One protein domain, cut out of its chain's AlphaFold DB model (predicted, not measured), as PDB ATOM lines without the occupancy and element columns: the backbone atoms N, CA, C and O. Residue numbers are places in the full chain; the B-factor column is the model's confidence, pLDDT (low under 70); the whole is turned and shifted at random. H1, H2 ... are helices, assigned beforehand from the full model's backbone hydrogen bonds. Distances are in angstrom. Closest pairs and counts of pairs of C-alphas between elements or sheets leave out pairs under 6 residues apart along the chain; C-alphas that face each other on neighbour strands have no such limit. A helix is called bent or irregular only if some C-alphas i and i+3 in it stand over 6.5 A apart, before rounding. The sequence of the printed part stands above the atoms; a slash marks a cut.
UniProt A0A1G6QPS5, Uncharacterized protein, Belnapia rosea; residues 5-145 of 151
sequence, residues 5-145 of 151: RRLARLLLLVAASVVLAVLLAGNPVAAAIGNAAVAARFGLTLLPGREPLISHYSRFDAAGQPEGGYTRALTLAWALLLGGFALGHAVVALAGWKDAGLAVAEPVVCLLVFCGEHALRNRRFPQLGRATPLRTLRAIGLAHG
ATOM      1  N   ARG A   5      25.839   7.196  -4.645       74.31
ATOM      2  CA  ARG A   5      24.676   7.749  -5.360       74.31
ATOM      3  C   ARG A   5      24.786   7.657  -6.892       74.31
ATOM      4  O   ARG A   5      23.767   7.569  -7.568       74.31
ATOM      5  N   ARG A   6      25.996   7.688  -7.459       71.25
ATOM      6  CA  ARG A   6      26.217   7.653  -8.920       71.25
ATOM      7  C   ARG A   6      26.179   6.232  -9.470       71.25
ATOM      8  O   ARG A   6      25.586   6.002 -10.518       71.25
ATOM      9  N   LEU A   7      26.759   5.286  -8.730       72.31
ATOM     10  CA  LEU A   7      26.652   3.866  -9.054       72.31
ATOM     11  C   LEU A   7      25.194   3.405  -8.969       72.31
ATOM     12  O   LEU A   7      24.721   2.725  -9.873       72.31
ATOM     13  N   ALA A   8      24.460   3.870  -7.954       74.75
ATOM     14  CA  ALA A   8      23.030   3.614  -7.821       74.75
ATOM     15  C   ALA A   8      22.225   4.105  -9.037       74.75
ATOM     16  O   ALA A   8      21.378   3.369  -9.522       74.75
ATOM     17  N   ARG A   9      22.518   5.295  -9.589       75.69
ATOM     18  CA  ARG A   9      21.846   5.798 -10.806       75.69
ATOM     19  C   ARG A   9      22.116   4.937 -12.037       75.69
ATOM     20  O   ARG A   9      21.186   4.661 -12.782       75.69
ATOM     21  N   LEU A  10      23.359   4.504 -12.250       75.19
ATOM     22  CA  LEU A  10      23.691   3.611 -13.364       75.19
ATOM     23  C   LEU A  10      22.955   2.273 -13.232       75.19
ATOM     24  O   LEU A  10      22.357   1.808 -14.194       75.19
ATOM     25  N   LEU A  11      22.961   1.688 -12.032       78.12
ATOM     26  CA  LEU A  11      22.236   0.448 -11.756       78.12
ATOM     27  C   LEU A  11      20.724   0.624 -11.934       78.12
ATOM     28  O   LEU A  11      20.081  -0.257 -12.491       78.12
ATOM     29  N   LEU A  12      20.173   1.775 -11.538       77.38
ATOM     30  CA  LEU A  12      18.767   2.111 -11.747       77.38
ATOM     31  C   LEU A  12      18.426   2.224 -13.237       77.38
ATOM     32  O   LEU A  12      17.392   1.723 -13.654       77.38
ATOM     33  N   LEU A  13      19.294   2.840 -14.048       74.88
ATOM     34  CA  LEU A  13      19.105   2.915 -15.500       74.88
ATOM     35  C   LEU A  13      19.164   1.528 -16.141       74.88
ATOM     36  O   LEU A  13      18.315   1.213 -16.966       74.88
ATOM     37  N   VAL A  14      20.116   0.682 -15.737       75.81
ATOM     38  CA  VAL A  14      20.195  -0.713 -16.200       75.81
ATOM     39  C   VAL A  14      18.922  -1.470 -15.819       75.81
ATOM     40  O   VAL A  14      18.306  -2.089 -16.679       75.81
ATOM     41  N   ALA A  15      18.476  -1.361 -14.566       71.75
ATOM     42  CA  ALA A  15      17.246  -1.991 -14.096       71.75
ATOM     43  C   ALA A  15      16.010  -1.475 -14.851       71.75
ATOM     44  O   ALA A  15      15.202  -2.276 -15.306       71.75
ATOM     45  N   ALA A  16      15.889  -0.163 -15.060       69.81
ATOM     46  CA  ALA A  16      14.804   0.435 -15.835       69.81
ATOM     47  C   ALA A  16      14.827  -0.014 -17.303       69.81
ATOM     48  O   ALA A  16      13.772  -0.254 -17.877       69.81
ATOM     49  N   SER A  17      16.015  -0.186 -17.891       66.25
ATOM     50  CA  SER A  17      16.182  -0.715 -19.253       66.25
ATOM     51  C   SER A  17      15.715  -2.165 -19.344       66.25
ATOM     52  O   SER A  17      15.041  -2.531 -20.299       66.25
ATOM     53  N   VAL A  18      16.035  -2.980 -18.333       69.31
ATOM     54  CA  VAL A  18      15.581  -4.375 -18.232       69.31
ATOM     55  C   VAL A  18      14.068  -4.439 -18.035       69.31
ATOM     56  O   VAL A  18      13.405  -5.202 -18.725       69.31
ATOM     57  N   VAL A  19      13.503  -3.615 -17.150       68.88
ATOM     58  CA  VAL A  19      12.049  -3.534 -16.945       68.88
ATOM     59  C   VAL A  19      11.349  -3.084 -18.222       68.88
ATOM     60  O   VAL A  19      10.368  -3.700 -18.612       68.88
ATOM     61  N   LEU A  20      11.862  -2.063 -18.909       66.69
ATOM     62  CA  LEU A  20      11.312  -1.622 -20.187       66.69
ATOM     63  C   LEU A  20      11.396  -2.732 -21.242       66.69
ATOM     64  O   LEU A  20      10.413  -2.969 -21.931       66.69
ATOM     65  N   ALA A  21      12.516  -3.453 -21.333       65.94
ATOM     66  CA  ALA A  21      12.652  -4.596 -22.236       65.94
ATOM     67  C   ALA A  21      11.646  -5.715 -21.910       65.94
ATOM     68  O   ALA A  21      11.055  -6.283 -22.820       65.94
ATOM     69  N   VAL A  22      11.396  -5.987 -20.625       67.12
ATOM     70  CA  VAL A  22      10.384  -6.953 -20.169       67.12
ATOM     71  C   VAL A  22       8.960  -6.463 -20.447       67.12
ATOM     72  O   VAL A  22       8.111  -7.255 -20.829       67.12
ATOM     73  N   LEU A  23       8.677  -5.168 -20.295       63.75
ATOM     74  CA  LEU A  23       7.366  -4.587 -20.612       63.75
ATOM     75  C   LEU A  23       7.097  -4.543 -22.120       63.75
ATOM     76  O   LEU A  23       5.947  -4.615 -22.545       63.75
ATOM     77  N   LEU A  24       8.153  -4.427 -22.921       62.91
ATOM     78  CA  LEU A  24       8.100  -4.558 -24.373       62.91
ATOM     79  C   LEU A  24       8.166  -6.023 -24.830       62.91
ATOM     80  O   LEU A  24       8.021  -6.283 -26.027       62.91
ATOM     81  N   ALA A  25       8.360  -6.978 -23.912       63.88
ATOM     82  CA  ALA A  25       8.339  -8.393 -24.241       63.88
ATOM     83  C   ALA A  25       6.954  -8.756 -24.789       63.88
ATOM     84  O   ALA A  25       5.924  -8.472 -24.177       63.88
ATOM     85  N   GLY A  26       6.935  -9.361 -25.977       70.88
ATOM     86  CA  GLY A  26       5.706  -9.619 -26.728       70.88
ATOM     87  C   GLY A  26       5.410  -8.603 -27.833       70.88
ATOM     88  O   GLY A  26       4.426  -8.782 -28.548       70.88
ATOM     89  N   ASN A  27       6.256  -7.584 -28.031       87.81
ATOM     90  CA  ASN A  27       6.263  -6.779 -29.251       87.81
ATOM     91  C   ASN A  27       7.490  -7.129 -30.122       87.81
ATOM     92  O   ASN A  27       8.529  -6.467 -30.012       87.81
ATOM     93  N   PRO A  28       7.376  -8.130 -31.017       90.38
ATOM     94  CA  PRO A  28       8.499  -8.579 -31.838       90.38
ATOM     95  C   PRO A  28       8.992  -7.491 -32.808       90.38
ATOM     96  O   PRO A  28      10.168  -7.456 -33.156       90.38
ATOM     97  N   VAL A  29       8.145  -6.530 -33.199       92.00
ATOM     98  CA  VAL A  29       8.576  -5.387 -34.025       92.00
ATOM     99  C   VAL A  29       9.512  -4.471 -33.237       92.00
ATOM    100  O   VAL A  29      10.584  -4.108 -33.724       92.00
ATOM    101  N   ALA A  30       9.135  -4.113 -32.007       90.25
ATOM    102  CA  ALA A  30       9.969  -3.278 -31.147       90.25
ATOM    103  C   ALA A  30      11.298  -3.975 -30.811       90.25
ATOM    104  O   ALA A  30      12.353  -3.340 -30.874       90.25
ATOM    105  N   ALA A  31      11.256  -5.281 -30.524       90.62
ATOM    106  CA  ALA A  31      12.445  -6.087 -30.265       90.62
ATOM    107  C   ALA A  31      13.370  -6.167 -31.492       90.62
ATOM    108  O   ALA A  31      14.582  -5.974 -31.358       90.62
ATOM    109  N   ALA A  32      12.817  -6.364 -32.695       94.25
ATOM    110  CA  ALA A  32      13.584  -6.376 -33.939       94.25
ATOM    111  C   ALA A  32      14.300  -5.040 -34.184       94.25
ATOM    112  O   ALA A  32      15.506  -5.019 -34.438       94.25
ATOM    113  N   ILE A  33      13.580  -3.920 -34.061       94.62
ATOM    114  CA  ILE A  33      14.136  -2.574 -34.269       94.62
ATOM    115  C   ILE A  33      15.208  -2.261 -33.220       94.62
ATOM    116  O   ILE A  33      16.283  -1.769 -33.571       94.62
ATOM    117  N   GLY A  34      14.942  -2.562 -31.946       91.50
ATOM    118  CA  GLY A  34      15.890  -2.337 -30.856       91.50
ATOM    119  C   GLY A  34      17.199  -3.095 -31.074       91.50
ATOM    120  O   GLY A  34      18.276  -2.493 -31.068       91.50
ATOM    121  N   ASN A  35      17.106  -4.395 -31.359       94.50
ATOM    122  CA  ASN A  35      18.271  -5.223 -31.653       94.50
ATOM    123  C   ASN A  35      19.011  -4.764 -32.912       94.50
ATOM    124  O   ASN A  35      20.237  -4.655 -32.881       94.50
ATOM    125  N   ALA A  36      18.300  -4.424 -33.992       96.94
ATOM    126  CA  ALA A  36      18.911  -3.928 -35.223       96.94
ATOM    127  C   ALA A  36      19.682  -2.621 -34.991       96.94
ATOM    128  O   ALA A  36      20.805  -2.475 -35.475       96.94
ATOM    129  N   ALA A  37      19.122  -1.690 -34.213       96.25
ATOM    130  CA  ALA A  37      19.777  -0.427 -33.890       96.25
ATOM    131  C   ALA A  37      21.072  -0.640 -33.088       96.25
ATOM    132  O   ALA A  37      22.104  -0.035 -33.398       96.25
ATOM    133  N   VAL A  38      21.053  -1.525 -32.084       94.81
ATOM    134  CA  VAL A  38      22.261  -1.841 -31.307       94.81
ATOM    135  C   VAL A  38      23.268  -2.617 -32.163       94.81
ATOM    136  O   VAL A  38      24.440  -2.243 -32.197       94.81
ATOM    137  N   ALA A  39      22.833  -3.626 -32.919       97.62
ATOM    138  CA  ALA A  39      23.685  -4.382 -33.835       97.62
ATOM    139  C   ALA A  39      24.377  -3.467 -34.853       97.62
ATOM    140  O   ALA A  39      25.592  -3.555 -35.032       97.62
ATOM    141  N   ALA A  40      23.636  -2.533 -35.457       97.75
ATOM    142  CA  ALA A  40      24.178  -1.533 -36.372       97.75
ATOM    143  C   ALA A  40      25.209  -0.640 -35.675       97.75
ATOM    144  O   ALA A  40      26.283  -0.401 -36.223       97.75
ATOM    145  N   ARG A  41      24.944  -0.198 -34.439       96.50
ATOM    146  CA  ARG A  41      25.913   0.583 -33.659       96.50
ATOM    147  C   ARG A  41      27.228  -0.172 -33.451       96.50
ATOM    148  O   ARG A  41      28.287   0.433 -33.591       96.50
ATOM    149  N   PHE A  42      27.187  -1.470 -33.157       97.12
ATOM    150  CA  PHE A  42      28.401  -2.291 -33.078       97.12
ATOM    151  C   PHE A  42      29.045  -2.475 -34.460       97.12
ATOM    152  O   PHE A  42      30.235  -2.201 -34.626       97.12
ATOM    153  N   GLY A  43      28.269  -2.870 -35.469       96.94
ATOM    154  CA  GLY A  43      28.747  -3.160 -36.821       96.94
ATOM    155  C   GLY A  43      29.414  -1.966 -37.505       96.94
ATOM    156  O   GLY A  43      30.498  -2.102 -38.071       96.94
ATOM    157  N   LEU A  44      28.840  -0.769 -37.380       97.88
ATOM    158  CA  LEU A  44      29.390   0.454 -37.973       97.88
ATOM    159  C   LEU A  44      30.763   0.827 -37.397       97.88
ATOM    160  O   LEU A  44      31.571   1.442 -38.093       97.88
ATOM    161  N   THR A  45      31.064   0.432 -36.155       97.44
ATOM    162  CA  THR A  45      32.388   0.655 -35.546       97.44
ATOM    163  C   THR A  45      33.465  -0.312 -36.038       97.44
ATOM    164  O   THR A  45      34.645  -0.095 -35.776       97.44
ATOM    165  N   LEU A  46      33.091  -1.362 -36.778       97.75
ATOM    166  CA  LEU A  46      34.029  -2.328 -37.358       97.75
ATOM    167  C   LEU A  46      34.544  -1.924 -38.744       97.75
ATOM    168  O   LEU A  46      35.435  -2.603 -39.270       97.75
ATOM    169  N   LEU A  47      33.992  -0.856 -39.332       96.62
ATOM    170  CA  LEU A  47      34.422  -0.327 -40.624       96.62
ATOM    171  C   LEU A  47      35.916   0.058 -40.600       96.62
ATOM    172  O   LEU A  47      36.421   0.482 -39.556       96.62
ATOM    173  N   PRO A  48      36.634  -0.065 -41.735       95.25
ATOM    174  CA  PRO A  48      38.046   0.304 -41.819       95.25
ATOM    175  C   PRO A  48      38.309   1.726 -41.304       95.25
ATOM    176  O   PRO A  48      37.547   2.649 -41.583       95.25
ATOM    177  N   GLY A  49      39.380   1.896 -40.524       93.44
ATOM    178  CA  GLY A  49      39.758   3.186 -39.935       93.44
ATOM    179  C   GLY A  49      38.922   3.627 -38.727       93.44
ATOM    180  O   GLY A  49      39.222   4.665 -38.142       93.44
ATOM    181  N   ARG A  50      37.901   2.860 -38.316       94.75
ATOM    182  CA  ARG A  50      37.122   3.148 -37.102       94.75
ATOM    183  C   ARG A  50      37.591   2.310 -35.920       94.75
ATOM    184  O   ARG A  50      38.102   1.201 -36.065       94.75
ATOM    185  N   GLU A  51      37.406   2.866 -34.731       95.81
ATOM    186  CA  GLU A  51      37.649   2.159 -33.482       95.81
ATOM    187  C   GLU A  51      36.446   1.266 -33.132       95.81
ATOM    188  O   GLU A  51      35.340   1.800 -33.015       95.81
ATOM    189  N   PRO A  52      36.642  -0.048 -32.888       97.19
ATOM    190  CA  PRO A  52      35.577  -0.929 -32.416       97.19
ATOM    191  C   PRO A  52      34.967  -0.442 -31.101       97.19
ATOM    192  O   PRO A  52      35.686  -0.033 -30.188       97.19
ATOM    193  N   LEU A  53      33.646  -0.559 -30.959       95.88
ATOM    194  CA  LEU A  53      32.924  -0.028 -29.801       95.88
ATOM    195  C   LEU A  53      33.455  -0.555 -28.458       95.88
ATOM    196  O   LEU A  53      33.570   0.195 -27.490       95.88
ATOM    197  N   ILE A  54      33.832  -1.835 -28.394       95.75
ATOM    198  CA  ILE A  54      34.392  -2.412 -27.166       95.75
ATOM    199  C   ILE A  54      35.813  -1.914 -26.899       95.75
ATOM    200  O   ILE A  54      36.157  -1.694 -25.739       95.75
ATOM    201  N   SER A  55      36.619  -1.675 -27.941       95.62
ATOM    202  CA  SER A  55      37.916  -1.003 -27.779       95.62
ATOM    203  C   SER A  55      37.718   0.362 -27.132       95.62
ATOM    204  O   SER A  55      38.355   0.655 -26.122       95.62
ATOM    205  N   HIS A  56      36.758   1.138 -27.639       94.56
ATOM    206  CA  HIS A  56      36.430   2.446 -27.092       94.56
ATOM    207  C   HIS A  56      36.063   2.372 -25.600       94.56
ATOM    208  O   HIS A  56      36.654   3.085 -24.793       94.56
ATOM    209  N   TYR A  57      35.161   1.466 -25.199       93.19
ATOM    210  CA  TYR A  57      34.815   1.295 -23.780       93.19
ATOM    211  C   TYR A  57      35.997   0.826 -22.929       93.19
ATOM    212  O   TYR A  57      36.149   1.283 -21.796       93.19
ATOM    213  N   SER A  58      36.857  -0.043 -23.462       91.81
ATOM    214  CA  SER A  58      38.010  -0.564 -22.724       91.81
ATOM    215  C   SER A  58      39.043   0.508 -22.356       91.81
ATOM    216  O   SER A  58      39.721   0.352 -21.347       91.81
ATOM    217  N   ARG A  59      39.101   1.639 -23.079       91.00
ATOM    218  CA  ARG A  59      39.954   2.789 -22.713       91.00
ATOM    219  C   ARG A  59      39.563   3.440 -21.388       91.00
ATOM    220  O   ARG A  59      40.390   4.079 -20.747       91.00
ATOM    221  N   PHE A  60      38.303   3.292 -20.982       89.44
ATOM    222  CA  PHE A  60      37.790   3.818 -19.718       89.44
ATOM    223  C   PHE A  60      37.924   2.812 -18.565       89.44
ATOM    224  O   PHE A  60      37.504   3.101 -17.440       89.44
ATOM    225  N   ASP A  61      38.498   1.633 -18.820       88.06
ATOM    226  CA  ASP A  61      38.799   0.635 -17.801       88.06
ATOM    227  C   ASP A  61      40.222   0.837 -17.258       88.06
ATOM    228  O   ASP A  61      41.212   0.713 -17.975       88.06
ATOM    229  N   ALA A  62      40.338   1.096 -15.955       83.25
ATOM    230  CA  ALA A  62      41.624   1.322 -15.287       83.25
ATOM    231  C   ALA A  62      42.557   0.091 -15.288       83.25
ATOM    232  O   ALA A  62      43.726   0.216 -14.947       83.25
ATOM    233  N   ALA A  63      42.049  -1.092 -15.654       82.81
ATOM    234  CA  ALA A  63      42.837  -2.317 -15.848       82.81
ATOM    235  C   ALA A  63      43.816  -2.253 -17.025       82.81
ATOM    236  O   ALA A  63      44.702  -3.098 -17.120       82.81
ATOM    237  N   GLY A  64      43.602  -1.319 -17.951       81.94
ATOM    238  CA  GLY A  64      44.219  -1.365 -19.265       81.94
ATOM    239  C   GLY A  64      43.369  -2.118 -20.291       81.94
ATOM    240  O   GLY A  64      42.359  -2.767 -19.987       81.94
ATOM    241  N   GLN A  65      43.787  -1.985 -21.544       87.38
ATOM    242  CA  GLN A  65      43.034  -2.403 -22.717       87.38
ATOM    243  C   GLN A  65      43.506  -3.781 -23.216       87.38
ATOM    244  O   GLN A  65      44.708  -3.976 -23.404       87.38
ATOM    245  N   PRO A  66      42.589  -4.739 -23.458       89.69
ATOM    246  CA  PRO A  66      42.924  -5.976 -24.159       89.69
ATOM    247  C   PRO A  66      43.418  -5.704 -25.584       89.69
ATOM    248  O   PRO A  66      43.141  -4.653 -26.159       89.69
ATOM    249  N   GLU A  67      44.091  -6.681 -26.188       92.44
ATOM    250  CA  GLU A  67      44.564  -6.593 -27.575       92.44
ATOM    251  C   GLU A  67      43.452  -6.152 -28.547       92.44
ATOM    252  O   GLU A  67      42.322  -6.642 -28.491       92.44
ATOM    253  N   GLY A  68      43.783  -5.271 -29.498       92.38
ATOM    254  CA  GLY A  68      42.798  -4.708 -30.432       92.38
ATOM    255  C   GLY A  68      42.089  -5.754 -31.301       92.38
ATOM    256  O   GLY A  68      40.911  -5.602 -31.625       92.38
ATOM    257  N   GLY A  69      42.769  -6.856 -31.637       94.81
ATOM    258  CA  GLY A  69      42.154  -7.984 -32.342       94.81
ATOM    259  C   GLY A  69      41.061  -8.667 -31.513       94.81
ATOM    260  O   GLY A  69      39.998  -8.989 -32.045       94.81
ATOM    261  N   TYR A  70      41.281  -8.814 -30.201       95.88
ATOM    262  CA  TYR A  70      40.309  -9.400 -29.276       95.88
ATOM    263  C   TYR A  70      39.059  -8.529 -29.155       95.88
ATOM    264  O   TYR A  70      37.943  -9.014 -29.350       95.88
ATOM    265  N   THR A  71      39.219  -7.231 -28.889       95.62
ATOM    266  CA  THR A  71      38.075  -6.318 -28.734       95.62
ATOM    267  C   THR A  71      37.317  -6.117 -30.047       95.62
ATOM    268  O   THR A  71      36.091  -5.966 -30.024       95.62
ATOM    269  N   ARG A  72      38.000  -6.176 -31.200       97.31
ATOM    270  CA  ARG A  72      37.356  -6.173 -32.523       97.31
ATOM    271  C   ARG A  72      36.535  -7.439 -32.763       97.31
ATOM    272  O   ARG A  72      35.383  -7.327 -33.174       97.31
ATOM    273  N   ALA A  73      37.089  -8.618 -32.475       97.62
ATOM    274  CA  ALA A  73      36.368  -9.886 -32.592       97.62
ATOM    275  C   ALA A  73      35.147  -9.928 -31.664       97.62
ATOM    276  O   ALA A  73      34.064 -10.325 -32.084       97.62
ATOM    277  N   LEU A  74      35.289  -9.436 -30.434       97.12
ATOM    278  CA  LEU A  74      34.180  -9.352 -29.492       97.12
ATOM    279  C   LEU A  74      33.109  -8.347 -29.951       97.12
ATOM    280  O   LEU A  74      31.919  -8.625 -29.837       97.12
ATOM    281  N   THR A  75      33.509  -7.208 -30.529       97.94
ATOM    282  CA  THR A  75      32.568  -6.237 -31.123       97.94
ATOM    283  C   THR A  75      31.782  -6.876 -32.274       97.94
ATOM    284  O   THR A  75      30.571  -6.686 -32.365       97.94
ATOM    285  N   LEU A  76      32.446  -7.676 -33.118       98.38
ATOM    286  CA  LEU A  76      31.790  -8.447 -34.177       98.38
ATOM    287  C   LEU A  76      30.832  -9.499 -33.612       98.38
ATOM    288  O   LEU A  76      29.708  -9.597 -34.092       98.38
ATOM    289  N   ALA A  77      31.236 -10.241 -32.579       98.12
ATOM    290  CA  ALA A  77      30.387 -11.246 -31.947       98.12
ATOM    291  C   ALA A  77      29.076 -10.634 -31.424       98.12
ATOM    292  O   ALA A  77      28.006 -11.173 -31.689       98.12
ATOM    293  N   TRP A  78      29.143  -9.473 -30.764       98.12
ATOM    294  CA  TRP A  78      27.950  -8.748 -30.315       98.12
ATOM    295  C   TRP A  78      27.101  -8.217 -31.473       98.12
ATOM    296  O   TRP A  78      25.879  -8.333 -31.421       98.12
ATOM    297  N   ALA A  79      27.721  -7.682 -32.531       98.38
ATOM    298  CA  ALA A  79      26.990  -7.236 -33.718       98.38
ATOM    299  C   ALA A  79      26.201  -8.385 -34.365       98.38
ATOM    300  O   ALA A  79      25.029  -8.221 -34.691       98.38
ATOM    301  N   LEU A  80      26.835  -9.553 -34.520       98.50
ATOM    302  CA  LEU A  80      26.211 -10.738 -35.110       98.50
ATOM    303  C   LEU A  80      25.134 -11.334 -34.205       98.50
ATOM    304  O   LEU A  80      24.075 -11.698 -34.702       98.50
ATOM    305  N   LEU A  81      25.377 -11.405 -32.893       98.19
ATOM    306  CA  LEU A  81      24.406 -11.921 -31.929       98.19
ATOM    307  C   LEU A  81      23.112 -11.103 -31.954       98.19
ATOM    308  O   LEU A  81      22.028 -11.651 -32.144       98.19
ATOM    309  N   LEU A  82      23.240  -9.783 -31.810       97.75
ATOM    310  CA  LEU A  82      22.098  -8.871 -31.801       97.75
ATOM    311  C   LEU A  82      21.448  -8.786 -33.185       97.75
ATOM    312  O   LEU A  82      20.228  -8.747 -33.287       97.75
ATOM    313  N   GLY A  83      22.234  -8.832 -34.264       98.31
ATOM    314  CA  GLY A  83      21.702  -8.919 -35.624       98.31
ATOM    315  C   GLY A  83      20.888 -10.197 -35.850       98.31
ATOM    316  O   GLY A  83      19.819 -10.145 -36.450       98.31
ATOM    317  N   GLY A  84      21.345 -11.331 -35.314       98.19
ATOM    318  CA  GLY A  84      20.619 -12.600 -35.349       98.19
ATOM    319  C   GLY A  84      19.284 -12.529 -34.609       98.19
ATOM    320  O   GLY A  84      18.262 -12.932 -35.164       98.19
ATOM    321  N   PHE A  85      19.263 -11.951 -33.404       96.94
ATOM    322  CA  PHE A  85      18.010 -11.713 -32.678       96.94
ATOM    323  C   PHE A  85      17.093 -10.731 -33.406       96.94
ATOM    324  O   PHE A  85      15.896 -10.991 -33.502       96.94
ATOM    325  N   ALA A  86      17.634  -9.662 -33.997       97.00
ATOM    326  CA  ALA A  86      16.851  -8.726 -34.802       97.00
ATOM    327  C   ALA A  86      16.132  -9.430 -35.962       97.00
ATOM    328  O   ALA A  86      14.941  -9.212 -36.173       97.00
ATOM    329  N   LEU A  87      16.844 -10.301 -36.687       98.06
ATOM    330  CA  LEU A  87      16.267 -11.100 -37.770       98.06
ATOM    331  C   LEU A  87      15.224 -12.095 -37.252       98.06
ATOM    332  O   LEU A  87      14.154 -12.206 -37.846       98.06
ATOM    333  N   GLY A  88      15.500 -12.784 -36.141       96.62
ATOM    334  CA  GLY A  88      14.548 -13.712 -35.525       96.62
ATOM    335  C   GLY A  88      13.234 -13.026 -35.146       96.62
ATOM    336  O   GLY A  88      12.159 -13.487 -35.531       96.62
ATOM    337  N   HIS A  89      13.324 -11.877 -34.476       95.00
ATOM    338  CA  HIS A  89      12.169 -11.067 -34.090       95.00
ATOM    339  C   HIS A  89      11.413 -10.521 -35.302       95.00
ATOM    340  O   HIS A  89      10.183 -10.533 -35.322       95.00
ATOM    341  N   ALA A  90      12.125 -10.112 -36.357       96.44
ATOM    342  CA  ALA A  90      11.497  -9.679 -37.601       96.44
ATOM    343  C   ALA A  90      10.699 -10.814 -38.265       96.44
ATOM    344  O   ALA A  90       9.575 -10.589 -38.708       96.44
ATOM    345  N   VAL A  91      11.236 -12.041 -38.291       97.44
ATOM    346  CA  VAL A  91      10.520 -13.216 -38.815       97.44
ATOM    347  C   VAL A  91       9.267 -13.506 -37.988       97.44
ATOM    348  O   VAL A  91       8.194 -13.676 -38.563       97.44
ATOM    349  N   VAL A  92       9.375 -13.503 -36.655       95.06
ATOM    350  CA  VAL A  92       8.228 -13.697 -35.750       95.06
ATOM    351  C   VAL A  92       7.146 -12.642 -35.996       95.06
ATOM    352  O   VAL A  92       5.969 -12.992 -36.105       95.06
ATOM    353  N   ALA A  93       7.536 -11.371 -36.140       94.38
ATOM    354  CA  ALA A  93       6.617 -10.275 -36.428       94.38
ATOM    355  C   ALA A  93       5.907 -10.445 -37.779       94.38
ATOM    356  O   ALA A  93       4.685 -10.322 -37.847       94.38
ATOM    357  N   LEU A  94       6.654 -10.757 -38.843       96.38
ATOM    358  CA  LEU A  94       6.106 -10.941 -40.192       96.38
ATOM    359  C   LEU A  94       5.193 -12.169 -40.293       96.38
ATOM    360  O   LEU A  94       4.221 -12.150 -41.043       96.38
ATOM    361  N   ALA A  95       5.488 -13.224 -39.532       95.94
ATOM    362  CA  ALA A  95       4.696 -14.448 -39.501       95.94
ATOM    363  C   ALA A  95       3.501 -14.387 -38.526       95.94
ATOM    364  O   ALA A  95       2.685 -15.310 -38.504       95.94
ATOM    365  N   GLY A  96       3.396 -13.334 -37.704       92.06
ATOM    366  CA  GLY A  96       2.356 -13.205 -36.677       92.06
ATOM    367  C   GLY A  96       2.462 -14.249 -35.559       92.06
ATOM    368  O   GLY A  96       1.450 -14.643 -34.976       92.06
ATOM    369  N   TRP A  97       3.669 -14.751 -35.282       90.25
ATOM    370  CA  TRP A  97       3.898 -15.792 -34.280       90.25
ATOM    371  C   TRP A  97       3.990 -15.233 -32.860       90.25
ATOM    372  O   TRP A  97       4.245 -14.052 -32.633       90.25
ATOM    373  N   LYS A  98       3.810 -16.117 -31.872       85.38
ATOM    374  CA  LYS A  98       4.061 -15.778 -30.468       85.38
ATOM    375  C   LYS A  98       5.568 -15.718 -30.211       85.38
ATOM    376  O   LYS A  98       6.275 -16.689 -30.451       85.38
ATOM    377  N   ASP A  99       6.017 -14.609 -29.636       84.50
ATOM    378  CA  ASP A  99       7.437 -14.295 -29.428       84.50
ATOM    379  C   ASP A  99       8.033 -14.827 -28.105       84.50
ATOM    380  O   ASP A  99       9.209 -14.650 -27.809       84.50
ATOM    381  N   ALA A 100       7.239 -15.507 -27.271       82.69
ATOM    382  CA  ALA A 100       7.632 -15.835 -25.895       82.69
ATOM    383  C   ALA A 100       8.968 -16.599 -25.784       82.69
ATOM    384  O   ALA A 100       9.744 -16.355 -24.864       82.69
ATOM    385  N   GLY A 101       9.255 -17.507 -26.722       87.38
ATOM    386  CA  GLY A 101      10.508 -18.265 -26.722       87.38
ATOM    387  C   GLY A 101      11.730 -17.394 -27.012       87.38
ATOM    388  O   GLY A 101      12.728 -17.478 -26.297       87.38
ATOM    389  N   LEU A 102      11.648 -16.532 -28.027       90.38
ATOM    390  CA  LEU A 102      12.765 -15.687 -28.444       90.38
ATOM    391  C   LEU A 102      12.987 -14.533 -27.458       90.38
ATOM    392  O   LEU A 102      14.128 -14.267 -27.085       90.38
ATOM    393  N   ALA A 103      11.900 -13.953 -26.940       86.62
ATOM    394  CA  ALA A 103      11.927 -12.940 -25.888       86.62
ATOM    395  C   ALA A 103      12.601 -13.423 -24.588       86.62
ATOM    396  O   ALA A 103      13.199 -12.622 -23.872       86.62
ATOM    397  N   VAL A 104      12.529 -14.722 -24.270       86.50
ATOM    398  CA  VAL A 104      13.250 -15.318 -23.129       86.50
ATOM    399  C   VAL A 104      14.674 -15.719 -23.513       86.50
ATOM    400  O   VAL A 104      15.608 -15.495 -22.740       86.50
ATOM    401  N   ALA A 105      14.863 -16.301 -24.699       90.19
ATOM    402  CA  ALA A 105      16.170 -16.764 -25.151       90.19
ATOM    403  C   ALA A 105      17.178 -15.614 -25.287       90.19
ATOM    404  O   ALA A 105      18.325 -15.759 -24.866       90.19
ATOM    405  N   GLU A 106      16.758 -14.468 -25.821       92.38
ATOM    406  CA  GLU A 106      17.617 -13.302 -26.031       92.38
ATOM    407  C   GLU A 106      18.344 -12.823 -24.765       92.38
ATOM    408  O   GLU A 106      19.581 -12.863 -24.747       92.38
ATOM    409  N   PRO A 107      17.656 -12.408 -23.683       88.19
ATOM    410  CA  PRO A 107      18.334 -11.934 -22.481       88.19
ATOM    411  C   PRO A 107      19.196 -13.023 -21.833       88.19
ATOM    412  O   PRO A 107      20.267 -12.711 -21.309       88.19
ATOM    413  N   VAL A 108      18.785 -14.296 -21.901       88.62
ATOM    414  CA  VAL A 108      19.561 -15.424 -21.362       88.62
ATOM    415  C   VAL A 108      20.868 -15.604 -22.132       88.62
ATOM    416  O   VAL A 108      21.936 -15.655 -21.521       88.62
ATOM    417  N   VAL A 109      20.815 -15.656 -23.464       95.12
ATOM    418  CA  VAL A 109      22.009 -15.818 -24.305       95.12
ATOM    419  C   VAL A 109      22.927 -14.605 -24.172       95.12
ATOM    420  O   VAL A 109      24.131 -14.778 -23.978       95.12
ATOM    421  N   CYS A 110      22.383 -13.386 -24.197       94.44
ATOM    422  CA  CYS A 110      23.159 -12.165 -23.982       94.44
ATOM    423  C   CYS A 110      23.867 -12.175 -22.620       94.44
ATOM    424  O   CYS A 110      25.056 -11.863 -22.543       94.44
ATOM    425  N   LEU A 111      23.179 -12.587 -21.548       90.31
ATOM    426  CA  LEU A 111      23.779 -12.699 -20.218       90.31
ATOM    427  C   LEU A 111      24.894 -13.753 -20.180       90.31
ATOM    428  O   LEU A 111      25.953 -13.502 -19.602       90.31
ATOM    429  N   LEU A 112      24.684 -14.910 -20.809       92.88
ATOM    430  CA  LEU A 112      25.685 -15.975 -20.885       92.88
ATOM    431  C   LEU A 112      26.927 -15.534 -21.661       92.88
ATOM    432  O   LEU A 112      28.040 -15.723 -21.174       92.88
ATOM    433  N   VAL A 113      26.753 -14.904 -22.826       95.62
ATOM    434  CA  VAL A 113      27.860 -14.361 -23.628       95.62
ATOM    435  C   VAL A 113      28.603 -13.283 -22.845       95.62
ATOM    436  O   VAL A 113      29.832 -13.297 -22.792       95.62
ATOM    437  N   PHE A 114      27.877 -12.392 -22.171       93.88
ATOM    438  CA  PHE A 114      28.468 -11.348 -21.346       93.88
ATOM    439  C   PHE A 114      29.289 -11.930 -20.187       93.88
ATOM    440  O   PHE A 114      30.453 -11.577 -20.024       93.88
ATOM    441  N   CYS A 115      28.745 -12.860 -19.402       92.75
ATOM    442  CA  CYS A 115      29.476 -13.498 -18.301       92.75
ATOM    443  C   CYS A 115      30.643 -14.370 -18.795       92.75
ATOM    444  O   CYS A 115      31.729 -14.344 -18.206       92.75
ATOM    445  N   GLY A 116      30.440 -15.109 -19.886       94.38
ATOM    446  CA  GLY A 116      31.455 -15.948 -20.520       94.38
ATOM    447  C   GLY A 116      32.641 -15.138 -21.038       94.38
ATOM    448  O   GLY A 116      33.787 -15.538 -20.838       94.38
ATOM    449  N   GLU A 117      32.390 -13.957 -21.606       95.75
ATOM    450  CA  GLU A 117      33.436 -13.012 -22.003       95.75
ATOM    451  C   GLU A 117      34.309 -12.607 -20.817       95.75
ATOM    452  O   GLU A 117      35.528 -12.675 -20.915       95.75
ATOM    453  N   HIS A 118      33.718 -12.273 -19.666       93.31
ATOM    454  CA  HIS A 118      34.496 -11.883 -18.489       93.31
ATOM    455  C   HIS A 118      35.345 -13.044 -17.968       93.31
ATOM    456  O   HIS A 118      36.493 -12.845 -17.563       93.31
ATOM    457  N   ALA A 119      34.810 -14.267 -17.984       93.44
ATOM    458  CA  ALA A 119      35.574 -15.460 -17.629       93.44
ATOM    459  C   ALA A 119      36.745 -15.681 -18.603       93.44
ATOM    460  O   ALA A 119      37.874 -15.914 -18.165       93.44
ATOM    461  N   LEU A 120      36.506 -15.544 -19.909       95.19
ATOM    462  CA  LEU A 120      37.532 -15.669 -20.942       95.19
ATOM    463  C   LEU A 120      38.601 -14.577 -20.822       95.19
ATOM    464  O   LEU A 120      39.792 -14.886 -20.842       95.19
ATOM    465  N   ARG A 121      38.198 -13.317 -20.638       93.81
ATOM    466  CA  ARG A 121      39.095 -12.168 -20.473       93.81
ATOM    467  C   ARG A 121      39.995 -12.335 -19.255       93.81
ATOM    468  O   ARG A 121      41.194 -12.112 -19.367       93.81
ATOM    469  N   ASN A 122      39.444 -12.797 -18.133       94.19
ATOM    470  CA  ASN A 122      40.216 -13.086 -16.920       94.19
ATOM    471  C   ASN A 122      41.261 -14.189 -17.124       94.19
ATOM    472  O   ASN A 122      42.334 -14.131 -16.531       94.19
ATOM    473  N   ARG A 123      40.957 -15.192 -17.957       95.06
ATOM    474  CA  ARG A 123      41.894 -16.279 -18.273       95.06
ATOM    475  C   ARG A 123      42.958 -15.861 -19.285       95.06
ATOM    476  O   ARG A 123      44.100 -16.280 -19.159       95.06
ATOM    477  N   ARG A 124      42.582 -15.071 -20.295       95.75
ATOM    478  CA  ARG A 124      43.460 -14.679 -21.408       95.75
ATOM    479  C   ARG A 124      44.352 -13.482 -21.080       95.75
ATOM    480  O   ARG A 124      45.466 -13.416 -21.584       95.75
ATOM    481  N   PHE A 125      43.874 -12.556 -20.251       94.50
ATOM    482  CA  PHE A 125      44.585 -11.326 -19.897       94.50
ATOM    483  C   PHE A 125      44.703 -11.139 -18.371       94.50
ATOM    484  O   PHE A 125      44.278 -10.102 -17.851       94.50
ATOM    485  N   PRO A 126      45.263 -12.112 -17.624       93.62
ATOM    486  CA  PRO A 126      45.373 -12.024 -16.164       93.62
ATOM    487  C   PRO A 126      46.179 -10.802 -15.692       93.62
ATOM    488  O   PRO A 126      45.895 -10.251 -14.629       93.62
ATOM    489  N   GLN A 127      47.132 -10.328 -16.502       93.00
ATOM    490  CA  GLN A 127      47.948  -9.139 -16.243       93.00
ATOM    491  C   GLN A 127      47.142  -7.832 -16.183       93.00
ATOM    492  O   GLN A 127      47.598  -6.866 -15.581       93.00
ATOM    493  N   LEU A 128      45.941  -7.796 -16.773       91.19
ATOM    494  CA  LEU A 128      45.043  -6.636 -16.710       91.19
ATOM    495  C   LEU A 128      44.180  -6.652 -15.433       91.19
ATOM    496  O   LEU A 128      43.340  -5.782 -15.210       91.19
ATOM    497  N   GLY A 129      44.359  -7.644 -14.558       90.31
ATOM    498  CA  GLY A 129      43.547  -7.818 -13.361       90.31
ATOM    499  C   GLY A 129      42.120  -8.292 -13.658       90.31
ATOM    500  O   GLY A 129      41.728  -8.560 -14.792       90.31
ATOM    501  N   ARG A 130      41.311  -8.420 -12.600       90.69
ATOM    502  CA  ARG A 130      40.003  -9.085 -12.691       90.69
ATOM    503  C   ARG A 130      38.953  -8.238 -13.421       90.69
ATOM    504  O   ARG A 130      38.472  -7.243 -12.874       90.69
ATOM    505  N   ALA A 131      38.538  -8.661 -14.608       90.81
ATOM    506  CA  ALA A 131      37.364  -8.172 -15.319       90.81
ATOM    507  C   ALA A 131      36.078  -8.621 -14.605       90.81
ATOM    508  O   ALA A 131      35.902  -9.804 -14.290       90.81
ATOM    509  N   THR A 132      35.165  -7.679 -14.349       91.19
ATOM    510  CA  THR A 132      33.847  -7.954 -13.758       91.19
ATOM    511  C   THR A 132      32.753  -7.159 -14.478       91.19
ATOM    512  O   THR A 132      33.025  -6.041 -14.926       91.19
ATOM    513  N   PRO A 133      31.506  -7.669 -14.520       89.06
ATOM    514  CA  PRO A 133      30.341  -6.948 -15.038       89.06
ATOM    515  C   PRO A 133      30.252  -5.490 -14.588       89.06
ATOM    516  O   PRO A 133      30.061  -4.580 -15.391       89.06
ATOM    517  N   LEU A 134      30.455  -5.257 -13.289       88.00
ATOM    518  CA  LEU A 134      30.361  -3.933 -12.686       88.00
ATOM    519  C   LEU A 134      31.424  -2.972 -13.227       88.00
ATOM    520  O   LEU A 134      31.148  -1.787 -13.420       88.00
ATOM    521  N   ARG A 135      32.638  -3.472 -13.491       89.06
ATOM    522  CA  ARG A 135      33.709  -2.676 -14.102       89.06
ATOM    523  C   ARG A 135      33.361  -2.296 -15.535       89.06
ATOM    524  O   ARG A 135      33.510  -1.129 -15.887       89.06
ATOM    525  N   THR A 136      32.835  -3.236 -16.313       90.88
ATOM    526  CA  THR A 136      32.400  -2.996 -17.695       90.88
ATOM    527  C   THR A 136      31.274  -1.966 -17.754       90.88
ATOM    528  O   THR A 136      31.383  -0.980 -18.481       90.88
ATOM    529  N   LEU A 137      30.240  -2.108 -16.919       88.25
ATOM    530  CA  LEU A 137      29.158  -1.122 -16.825       88.25
ATOM    531  C   LEU A 137      29.682   0.264 -16.432       88.25
ATOM    532  O   LEU A 137      29.269   1.274 -17.002       88.25
ATOM    533  N   ARG A 138      30.630   0.331 -15.489       87.62
ATOM    534  CA  ARG A 138      31.263   1.595 -15.099       87.62
ATOM    535  C   ARG A 138      32.043   2.229 -16.253       87.62
ATOM    536  O   ARG A 138      31.930   3.437 -16.435       87.62
ATOM    537  N   ALA A 139      32.804   1.445 -17.014       89.69
ATOM    538  CA  ALA A 139      33.552   1.928 -18.174       89.69
ATOM    539  C   ALA A 139      32.613   2.481 -19.261       89.69
ATOM    540  O   ALA A 139      32.826   3.587 -19.754       89.69
ATOM    541  N   ILE A 140      31.506   1.785 -19.543       88.69
ATOM    542  CA  ILE A 140      30.447   2.266 -20.446       88.69
ATOM    543  C   ILE A 140      29.838   3.576 -19.925       88.69
ATOM    544  O   ILE A 140      29.627   4.512 -20.697       88.69
ATOM    545  N   GLY A 141      29.574   3.670 -18.618       86.06
ATOM    546  CA  GLY A 141      29.043   4.881 -17.993       86.06
ATOM    547  C   GLY A 141      29.992   6.080 -18.094       86.06
ATOM    548  O   GLY A 141      29.539   7.192 -18.352       86.06
ATOM    549  N   LEU A 142      31.301   5.863 -17.931       88.19
ATOM    550  CA  LEU A 142      32.325   6.894 -18.136       88.19
ATOM    551  C   LEU A 142      32.375   7.344 -19.606       88.19
ATOM    552  O   LEU A 142      32.366   8.543 -19.866       88.19
ATOM    553  N   ALA A 143      32.341   6.400 -20.552       87.88
ATOM    554  CA  ALA A 143      32.390   6.687 -21.988       87.88
ATOM    555  C   ALA A 143      31.221   7.560 -22.479       87.88
ATOM    556  O   ALA A 143      31.388   8.378 -23.377       87.88
ATOM    557  N   HIS A 144      30.041   7.422 -21.869       84.81
ATOM    558  CA  HIS A 144      28.864   8.235 -22.196       84.81
ATOM    559  C   HIS A 144      28.721   9.490 -21.318       84.81
ATOM    560  O   HIS A 144      27.692  10.160 -21.375       84.81
ATOM    561  N   GLY A 145      29.697   9.793 -20.455       81.81
ATOM    562  CA  GLY A 145      29.626  10.932 -19.533       81.81
ATOM    563  C   GLY A 145      28.574  10.797 -18.424       81.81
ATOM    564  O   GLY A 145      28.326  11.755 -17.690       81.81
TER     565      GLY A 145
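This is residues 5 to 145 of the 151 residues of an uncharacterized protein of Belnapia rosea (UniProt A0A1G6QPS5). Three long helices, H2, H4 and H5, run side by side with H4 in the middle, while H1 splays away from them and H6 lies crosswise towards one end with the short H3. The printed part has 141 residues with six named helices, H1 to H6 in order, and no named strand; its class is all helix. It is compact, with a radius of gyration of the C-alphas of 16.0 A and spans of 50 by 39 by 27 A.

H1, residues 5 to 23, begins at C-alpha 5 (24.676, 7.749, -5.360) and is 26.2 A long. H2, residues 28 to 44, measures 23.6 A, and H3 is residues 53 to 58. H4, residues 68 to 95, is the longest at 40.4 A. H5, residues 100 to 124, measures 36.1 A; it is neither bent nor irregular, but only just: C-alphas 104 and 107 are 6.1 A apart. H6, residues 133 to 143, ends at C-alpha 143 (32.390, 6.687, -21.988).

H4 is the hub, touching three helices. It touches H2 at a shallow tilt of 24 degrees, opposite ways; the closest C-alphas, of Ala 32 and Ala 86, are 4.1 A apart. H4 and H5 form a helical hairpin at 6 degrees, touching through residues 85 to 89 and 102 to 106 alone, closest at the C-alphas of Phe 85 and Glu 106, 6.8 A. With residues 68 to 75 alone H4 touches H3, at a steep tilt of 46 degrees; the closest C-alphas, of Ser 55 and Thr 71, are 5.4 A apart. H6 touches H3, about perpendicular at 74 degrees, closest at the C-alphas of Tyr 57 and Ile 140, 5.6 A. H1 touches no helix. Every O i to N i+4 pair is within hydrogen-bond range in H1, H2, H3, H4 and H6; in H5, 20 of 21 are.

The C-alphas of Gly 96 and Gln 127, the two farthest apart, are 50.1 A from each other. The printed part has no cut, and no link is long. The mean pLDDT of the printed part is 89.5; residues 16 to 25 are under 70.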